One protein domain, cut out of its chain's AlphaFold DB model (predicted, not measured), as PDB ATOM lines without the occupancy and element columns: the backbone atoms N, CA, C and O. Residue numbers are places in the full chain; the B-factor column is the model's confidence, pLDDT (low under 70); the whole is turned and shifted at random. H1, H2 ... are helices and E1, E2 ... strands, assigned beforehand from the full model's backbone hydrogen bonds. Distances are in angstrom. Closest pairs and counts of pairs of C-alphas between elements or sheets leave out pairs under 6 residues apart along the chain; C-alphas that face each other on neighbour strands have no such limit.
ATOM      1  N   PHE A   3      20.808   3.282  32.610       97.19
ATOM      2  CA  PHE A   3      20.496   3.111  34.042       97.19
ATOM      3  C   PHE A   3      20.888   4.285  34.969       97.19
ATOM      4  O   PHE A   3      21.256   4.079  36.129       97.19
ATOM      5  N   PHE A   4      20.800   5.519  34.477       97.38
ATOM      6  CA  PHE A   4      20.911   6.752  35.271       97.38
ATOM      7  C   PHE A   4      19.535   7.217  35.776       97.38
ATOM      8  O   PHE A   4      18.505   6.677  35.370       97.38
ATOM      9  N   THR A   5      19.512   8.223  36.653       97.44
ATOM     10  CA  THR A   5      18.277   8.946  36.997       97.44
ATOM     11  C   THR A   5      18.305  10.373  36.457       97.44
ATOM     12  O   THR A   5      19.375  10.942  36.232       97.44
ATOM     13  N   VAL A   6      17.121  10.939  36.245       96.50
ATOM     14  CA  VAL A   6      16.905  12.306  35.767       96.50
ATOM     15  C   VAL A   6      16.262  13.091  36.900       96.50
ATOM     16  O   VAL A   6      15.267  12.652  37.471       96.50
ATOM     17  N   VAL A   7      16.828  14.246  37.235       95.25
ATOM     18  CA  VAL A   7      16.284  15.146  38.260       95.25
ATOM     19  C   VAL A   7      16.230  16.570  37.726       95.25
ATOM     20  O   VAL A   7      16.962  16.918  36.796       95.25
ATOM     21  N   SER A   8      15.398  17.417  38.324       94.19
ATOM     22  CA  SER A   8      15.321  18.827  37.941       94.19
ATOM     23  C   SER A   8      16.641  19.562  38.206       94.19
ATOM     24  O   SER A   8      17.310  19.379  39.230       94.19
ATOM     25  N   ASN A   9      17.022  20.423  37.270       90.94
ATOM     26  CA  ASN A   9      18.223  21.243  37.310       90.94
ATOM     27  C   ASN A   9      17.949  22.563  38.052       90.94
ATOM     28  O   ASN A   9      17.910  23.638  37.451       90.94
ATOM     29  N   HIS A  10      17.722  22.462  39.365       84.94
ATOM     30  CA  HIS A  10      17.563  23.595  40.286       84.94
ATOM     31  C   HIS A  10      18.793  23.768  41.193       84.94
ATOM     32  O   HIS A  10      19.618  22.857  41.323       84.94
ATOM     33  N   GLY A  11      18.881  24.927  41.854       81.69
ATOM     34  CA  GLY A  11      19.966  25.304  42.766       81.69
ATOM     35  C   GLY A  11      20.867  26.405  42.202       81.69
ATOM     36  O   GLY A  11      20.674  26.853  41.073       81.69
ATOM     37  N   SER A  12      21.846  26.837  43.000       73.38
ATOM     38  CA  SER A  12      22.714  27.980  42.670       73.38
ATOM     39  C   SER A  12      23.733  27.691  41.565       73.38
ATOM     40  O   SER A  12      24.246  28.624  40.960       73.38
ATOM     41  N   TYR A  13      24.030  26.416  41.287       80.81
ATOM     42  CA  TYR A  13      24.955  26.026  40.222       80.81
ATOM     43  C   TYR A  13      24.220  25.305  39.089       80.81
ATOM     44  O   TYR A  13      23.771  24.167  39.252       80.81
ATOM     45  N   ARG A  14      24.106  25.976  37.936       82.81
ATOM     46  CA  ARG A  14      23.423  25.487  36.728       82.81
ATOM     47  C   ARG A  14      24.329  25.697  35.517       82.81
ATOM     48  O   ARG A  14      24.304  26.746  34.881       82.81
ATOM     49  N   ALA A  15      25.142  24.688  35.210       81.50
ATOM     50  CA  ALA A  15      26.098  24.753  34.102       81.50
ATOM     51  C   ALA A  15      25.427  24.796  32.716       81.50
ATOM     52  O   ALA A  15      26.031  25.248  31.754       81.50
ATOM     53  N   THR A  16      24.179  24.331  32.610       87.25
ATOM     54  CA  THR A  16      23.386  24.381  31.376       87.25
ATOM     55  C   THR A  16      21.988  24.916  31.671       87.25
ATOM     56  O   THR A  16      21.483  24.795  32.792       87.25
ATOM     57  N   SER A  17      21.336  25.474  30.651       88.19
ATOM     58  CA  SER A  17      19.946  25.935  30.728       88.19
ATOM     59  C   SER A  17      18.915  24.807  30.626       88.19
ATOM     60  O   SER A  17      17.716  25.074  30.688       88.19
ATOM     61  N   HIS A  18      19.356  23.557  30.458       91.62
ATOM     62  CA  HIS A  18      18.461  22.413  30.352       91.62
ATOM     63  C   HIS A  18      17.692  22.217  31.666       91.62
ATOM     64  O   HIS A  18      18.260  22.347  32.754       91.62
ATOM     65  N   GLU A  19      16.398  21.904  31.576       93.50
ATOM     66  CA  GLU A  19      15.507  21.790  32.742       93.50
ATOM     67  C   GLU A  19      15.900  20.637  33.676       93.50
ATOM     68  O   GLU A  19      15.652  20.688  34.878       93.50
ATOM     69  N   PHE A  20      16.586  19.631  33.137       94.44
ATOM     70  CA  PHE A  20      16.977  18.420  33.852       94.44
ATOM     71  C   PHE A  20      18.484  18.180  33.838       94.44
ATOM     72  O   PHE A  20      19.178  18.582  32.903       94.44
ATOM     73  N   LYS A  21      18.965  17.452  34.846       93.62
ATOM     74  CA  LYS A  21      20.328  16.919  34.942       93.62
ATOM     75  C   LYS A  21      20.300  15.413  35.197       93.62
ATOM     76  O   LYS A  21      19.370  14.893  35.815       93.62
ATOM     77  N   LEU A  22      21.336  14.726  34.725       95.31
ATOM     78  CA  LEU A  22      21.523  13.296  34.959       95.31
ATOM     79  C   LEU A  22      22.318  13.075  36.246       95.31
ATOM     80  O   LEU A  22      23.291  13.780  36.504       95.31
ATOM     81  N   VAL A  23      21.925  12.075  37.030       94.81
ATOM     82  CA  VAL A  23      22.662  11.628  38.218       94.81
ATOM     83  C   VAL A  23      23.019  10.159  38.049       94.81
ATOM     84  O   VAL A  23      22.166   9.323  37.735       94.81
ATOM     85  N   PHE A  24      24.300   9.852  38.248       97.44
ATOM     86  CA  PHE A  24      24.802   8.489  38.170       97.44
ATOM     87  C   PHE A  24      24.428   7.736  39.443       97.44
ATOM     88  O   PHE A  24      24.547   8.245  40.556       97.44
ATOM     89  N   LEU A  25      23.977   6.505  39.256       96.81
ATOM     90  CA  LEU A  25      23.699   5.543  40.309       96.81
ATOM     91  C   LEU A  25      24.758   4.445  40.256       96.81
ATOM     92  O   LEU A  25      25.435   4.273  39.246       96.81
ATOM     93  N   HIS A  26      24.830   3.624  41.301       97.31
ATOM     94  CA  HIS A  26      25.740   2.474  41.323       97.31
ATOM     95  C   HIS A  26      25.571   1.541  40.104       97.31
ATOM     96  O   HIS A  26      26.538   0.970  39.621       97.31
ATOM     97  N   ARG A  27      24.346   1.430  39.569       97.31
ATOM     98  CA  ARG A  27      24.026   0.610  38.386       97.31
ATOM     99  C   ARG A  27      24.244   1.300  37.032       97.31
ATOM    100  O   ARG A  27      23.956   0.690  36.008       97.31
ATOM    101  N   THR A  28      24.627   2.577  37.005       98.38
ATOM    102  CA  THR A  28      24.778   3.321  35.748       98.38
ATOM    103  C   THR A  28      25.906   2.724  34.914       98.38
ATOM    104  O   THR A  28      27.005   2.503  35.414       98.38
ATOM    105  N   THR A  29      25.641   2.489  33.628       97.69
ATOM    106  CA  THR A  29      26.628   1.949  32.689       97.69
ATOM    107  C   THR A  29      27.051   3.006  31.673       97.69
ATOM    108  O   THR A  29      26.228   3.684  31.042       97.69
ATOM    109  N   VAL A  30      28.367   3.137  31.498       95.62
ATOM    110  CA  VAL A  30      29.009   4.012  30.513       95.62
ATOM    111  C   VAL A  30      29.881   3.134  29.626       95.62
ATOM    112  O   VAL A  30      30.664   2.334  30.126       95.62
ATOM    113  N   VAL A  31      29.705   3.256  28.313       94.12
ATOM    114  CA  VAL A  31      30.437   2.485  27.303       94.12
ATOM    115  C   VAL A  31      31.128   3.490  26.393       94.12
ATOM    116  O   VAL A  31      30.503   4.482  26.011       94.12
ATOM    117  N   ALA A  32      32.403   3.250  26.096       91.69
ATOM    118  CA  ALA A  32      33.154   4.064  25.150       91.69
ATOM    119  C   ALA A  32      32.568   3.912  23.740       91.69
ATOM    120  O   ALA A  32      32.129   2.830  23.354       91.69
ATOM    121  N   VAL A  33      32.553   5.007  22.990       89.75
ATOM    122  CA  VAL A  33      32.138   5.052  21.584       89.75
ATOM    123  C   VAL A  33      33.233   5.749  20.785       89.75
ATOM    124  O   VAL A  33      34.007   6.512  21.366       89.75
ATOM    125  N   ASP A  34      33.299   5.483  19.482       89.88
ATOM    126  CA  ASP A  34      34.280   6.113  18.597       89.88
ATOM    127  C   ASP A  34      34.150   7.646  18.611       89.88
ATOM    128  O   ASP A  34      33.044   8.193  18.700       89.88
ATOM    129  N   GLU A  35      35.292   8.340  18.536       75.00
ATOM    130  CA  GLU A  35      35.385   9.788  18.791       75.00
ATOM    131  C   GLU A  35      34.521  10.649  17.861       75.00
ATOM    132  O   GLU A  35      34.081  11.727  18.261       75.00
ATOM    133  N   ASP A  36      34.254  10.184  16.643       81.56
ATOM    134  CA  ASP A  36      33.633  11.003  15.598       81.56
ATOM    135  C   ASP A  36      32.102  11.095  15.710       81.56
ATOM    136  O   ASP A  36      31.454  11.794  14.930       81.56
ATOM    137  N   VAL A  37      31.498  10.412  16.688       86.44
ATOM    138  CA  VAL A  37      30.036  10.391  16.870       86.44
ATOM    139  C   VAL A  37      29.537  11.572  17.713       86.44
ATOM    140  O   VAL A  37      28.379  11.974  17.588       86.44
ATOM    141  N   ILE A  38      30.381  12.141  18.581       86.25
ATOM    142  CA  ILE A  38      29.982  13.170  19.552       86.25
ATOM    143  C   ILE A  38      30.740  14.477  19.271       86.25
ATOM    144  O   ILE A  38      31.969  14.465  19.208       86.25
ATOM    145  N   PRO A  39      30.050  15.630  19.157       88.69
ATOM    146  CA  PRO A  39      30.717  16.922  19.031       88.69
ATOM    147  C   PRO A  39      31.691  17.174  20.191       88.69
ATOM    148  O   PRO A  39      31.311  17.100  21.358       88.69
ATOM    149  N   LYS A  40      32.947  17.515  19.872       87.19
ATOM    150  CA  LYS A  40      34.009  17.749  20.874       87.19
ATOM    151  C   LYS A  40      33.784  19.008  21.713       87.19
ATOM    152  O   LYS A  40      34.290  19.112  22.825       87.19
ATOM    153  N   THR A  41      33.025  19.962  21.184       86.62
ATOM    154  CA  THR A  41      32.695  21.219  21.856       86.62
ATOM    155  C   THR A  41      31.250  21.595  21.576       86.62
ATOM    156  O   THR A  41      30.806  21.512  20.431       86.62
ATOM    157  N   CYS A  42      30.556  22.089  22.596       86.94
ATOM    158  CA  CYS A  42      29.208  22.632  22.481       86.94
ATOM    159  C   CYS A  42      29.194  24.026  23.104       86.94
ATOM    160  O   CYS A  42      28.998  24.152  24.309       86.94
ATOM    161  N   PHE A  43      29.421  25.052  22.285       89.88
ATOM    162  CA  PHE A  43      29.337  26.442  22.721       89.88
ATOM    163  C   PHE A  43      27.993  27.046  22.337       89.88
ATOM    164  O   PHE A  43      27.542  26.910  21.198       89.88
ATOM    165  N   ASN A  44      27.392  27.776  23.267       89.56
ATOM    166  CA  ASN A  44      26.223  28.603  23.028       89.56
ATOM    167  C   ASN A  44      26.616  30.079  23.152       89.56
ATOM    168  O   ASN A  44      26.417  30.709  24.192       89.56
ATOM    169  N   MET A  45      27.219  30.606  22.082       91.62
ATOM    170  CA  MET A  45      27.833  31.933  22.089       91.62
ATOM    171  C   MET A  45      26.830  33.031  22.438       91.62
ATOM    172  O   MET A  45      25.792  33.209  21.796       91.62
ATOM    173  N   PHE A  46      27.199  33.822  23.433       91.12
ATOM    174  CA  PHE A  46      26.461  34.963  23.916       91.12
ATOM    175  C   PHE A  46      27.151  36.244  23.449       91.12
ATOM    176  O   PHE A  46      28.332  36.480  23.703       91.12
ATOM    177  N   TYR A  47      26.405  37.090  22.739       91.00
ATOM    178  CA  TYR A  47      26.956  38.328  22.201       91.00
ATOM    179  C   TYR A  47      27.343  39.301  23.311       91.00
ATOM    180  O   TYR A  47      26.553  39.575  24.216       91.00
ATOM    181  N   PHE A  48      28.520  39.908  23.174       90.00
ATOM    182  CA  PHE A  48      29.015  40.903  24.122       90.00
ATOM    183  C   PHE A  48      28.046  42.083  24.296       90.00
ATOM    184  O   PHE A  48      27.788  42.509  25.416       90.00
ATOM    185  N   SER A  49      27.410  42.546  23.215       90.56
ATOM    186  CA  SER A  49      26.386  43.602  23.275       90.56
ATOM    187  C   SER A  49      25.198  43.241  24.174       90.56
ATOM    188  O   SER A  49      24.646  44.105  24.849       90.56
ATOM    189  N   LYS A  50      24.816  41.962  24.224       89.88
ATOM    190  CA  LYS A  50      23.738  41.477  25.089       89.88
ATOM    191  C   LYS A  50      24.170  41.431  26.556       89.88
ATOM    192  O   LYS A  50      23.331  41.676  27.416       89.88
ATOM    193  N   LEU A  51      25.450  41.161  26.837       89.06
ATOM    194  CA  LEU A  51      26.000  41.233  28.200       89.06
ATOM    195  C   LEU A  51      26.015  42.666  28.715       89.06
ATOM    196  O   LEU A  51      25.571  42.912  29.828       89.06
ATOM    197  N   LEU A  52      26.465  43.612  27.887       89.81
ATOM    198  CA  LEU A  52      26.502  45.031  28.257       89.81
ATOM    199  C   LEU A  52      25.114  45.594  28.585       89.81
ATOM    200  O   LEU A  52      24.988  46.473  29.432       89.81
ATOM    201  N   ASN A  53      24.076  45.081  27.926       89.81
ATOM    202  CA  ASN A  53      22.696  45.527  28.105       89.81
ATOM    203  C   ASN A  53      21.931  44.736  29.182       89.81
ATOM    204  O   ASN A  53      20.711  44.867  29.289       89.81
ATOM    205  N   MET A  54      22.606  43.876  29.946       87.69
ATOM    206  CA  MET A  54      21.963  43.020  30.934       87.69
ATOM    207  C   MET A  54      21.653  43.806  32.212       87.69
ATOM    208  O   MET A  54      22.551  44.295  32.888       87.69
TER     209      MET A  54
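This is residues 3 to 54 of the 76 residues of the protein "DUF223 domain-containing protein" of Arachis hypogaea (UniProt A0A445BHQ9). There is little regular structure here: a small two-stranded hairpin, E1 and E2, from which a long bare arm sweeps away, with one short helix, H1, near its far end. Residues 31 to 43 and 45 to 54 stick out free. The printed part has 52 residues, with E1, E2 and H1 in that order, the sheet antiparallel and the class mixed; under half of the residues are in named elements. It is extended, with a radius of gyration of the C-alphas of 16.0 A, and flat, spanning 46 by 32 by 12 A.

Look first at the hairpin of E1, residues 5 to 8, and E2, residues 20 to 23, antiparallel at 142 degrees. N 21 and O 7 are within hydrogen-bond range at 2.8 A. H1, residues 48 to 52, is apart from E1; its O i to N i+4 pair is within hydrogen-bond range.

Find C-alpha 5 at (18.277, 8.946, 36.997); E1 runs 10.4 A from there. E2 measures 9.9 A. H1 runs 6.4 A to C-alpha 52 at (26.502, 45.031, 28.257).

The C-alphas farthest apart, of Arg 27 and Asn 53, are 46.1 A apart. Both links are long, and the printed part has no cut. No printed residue is under 70 in pLDDT.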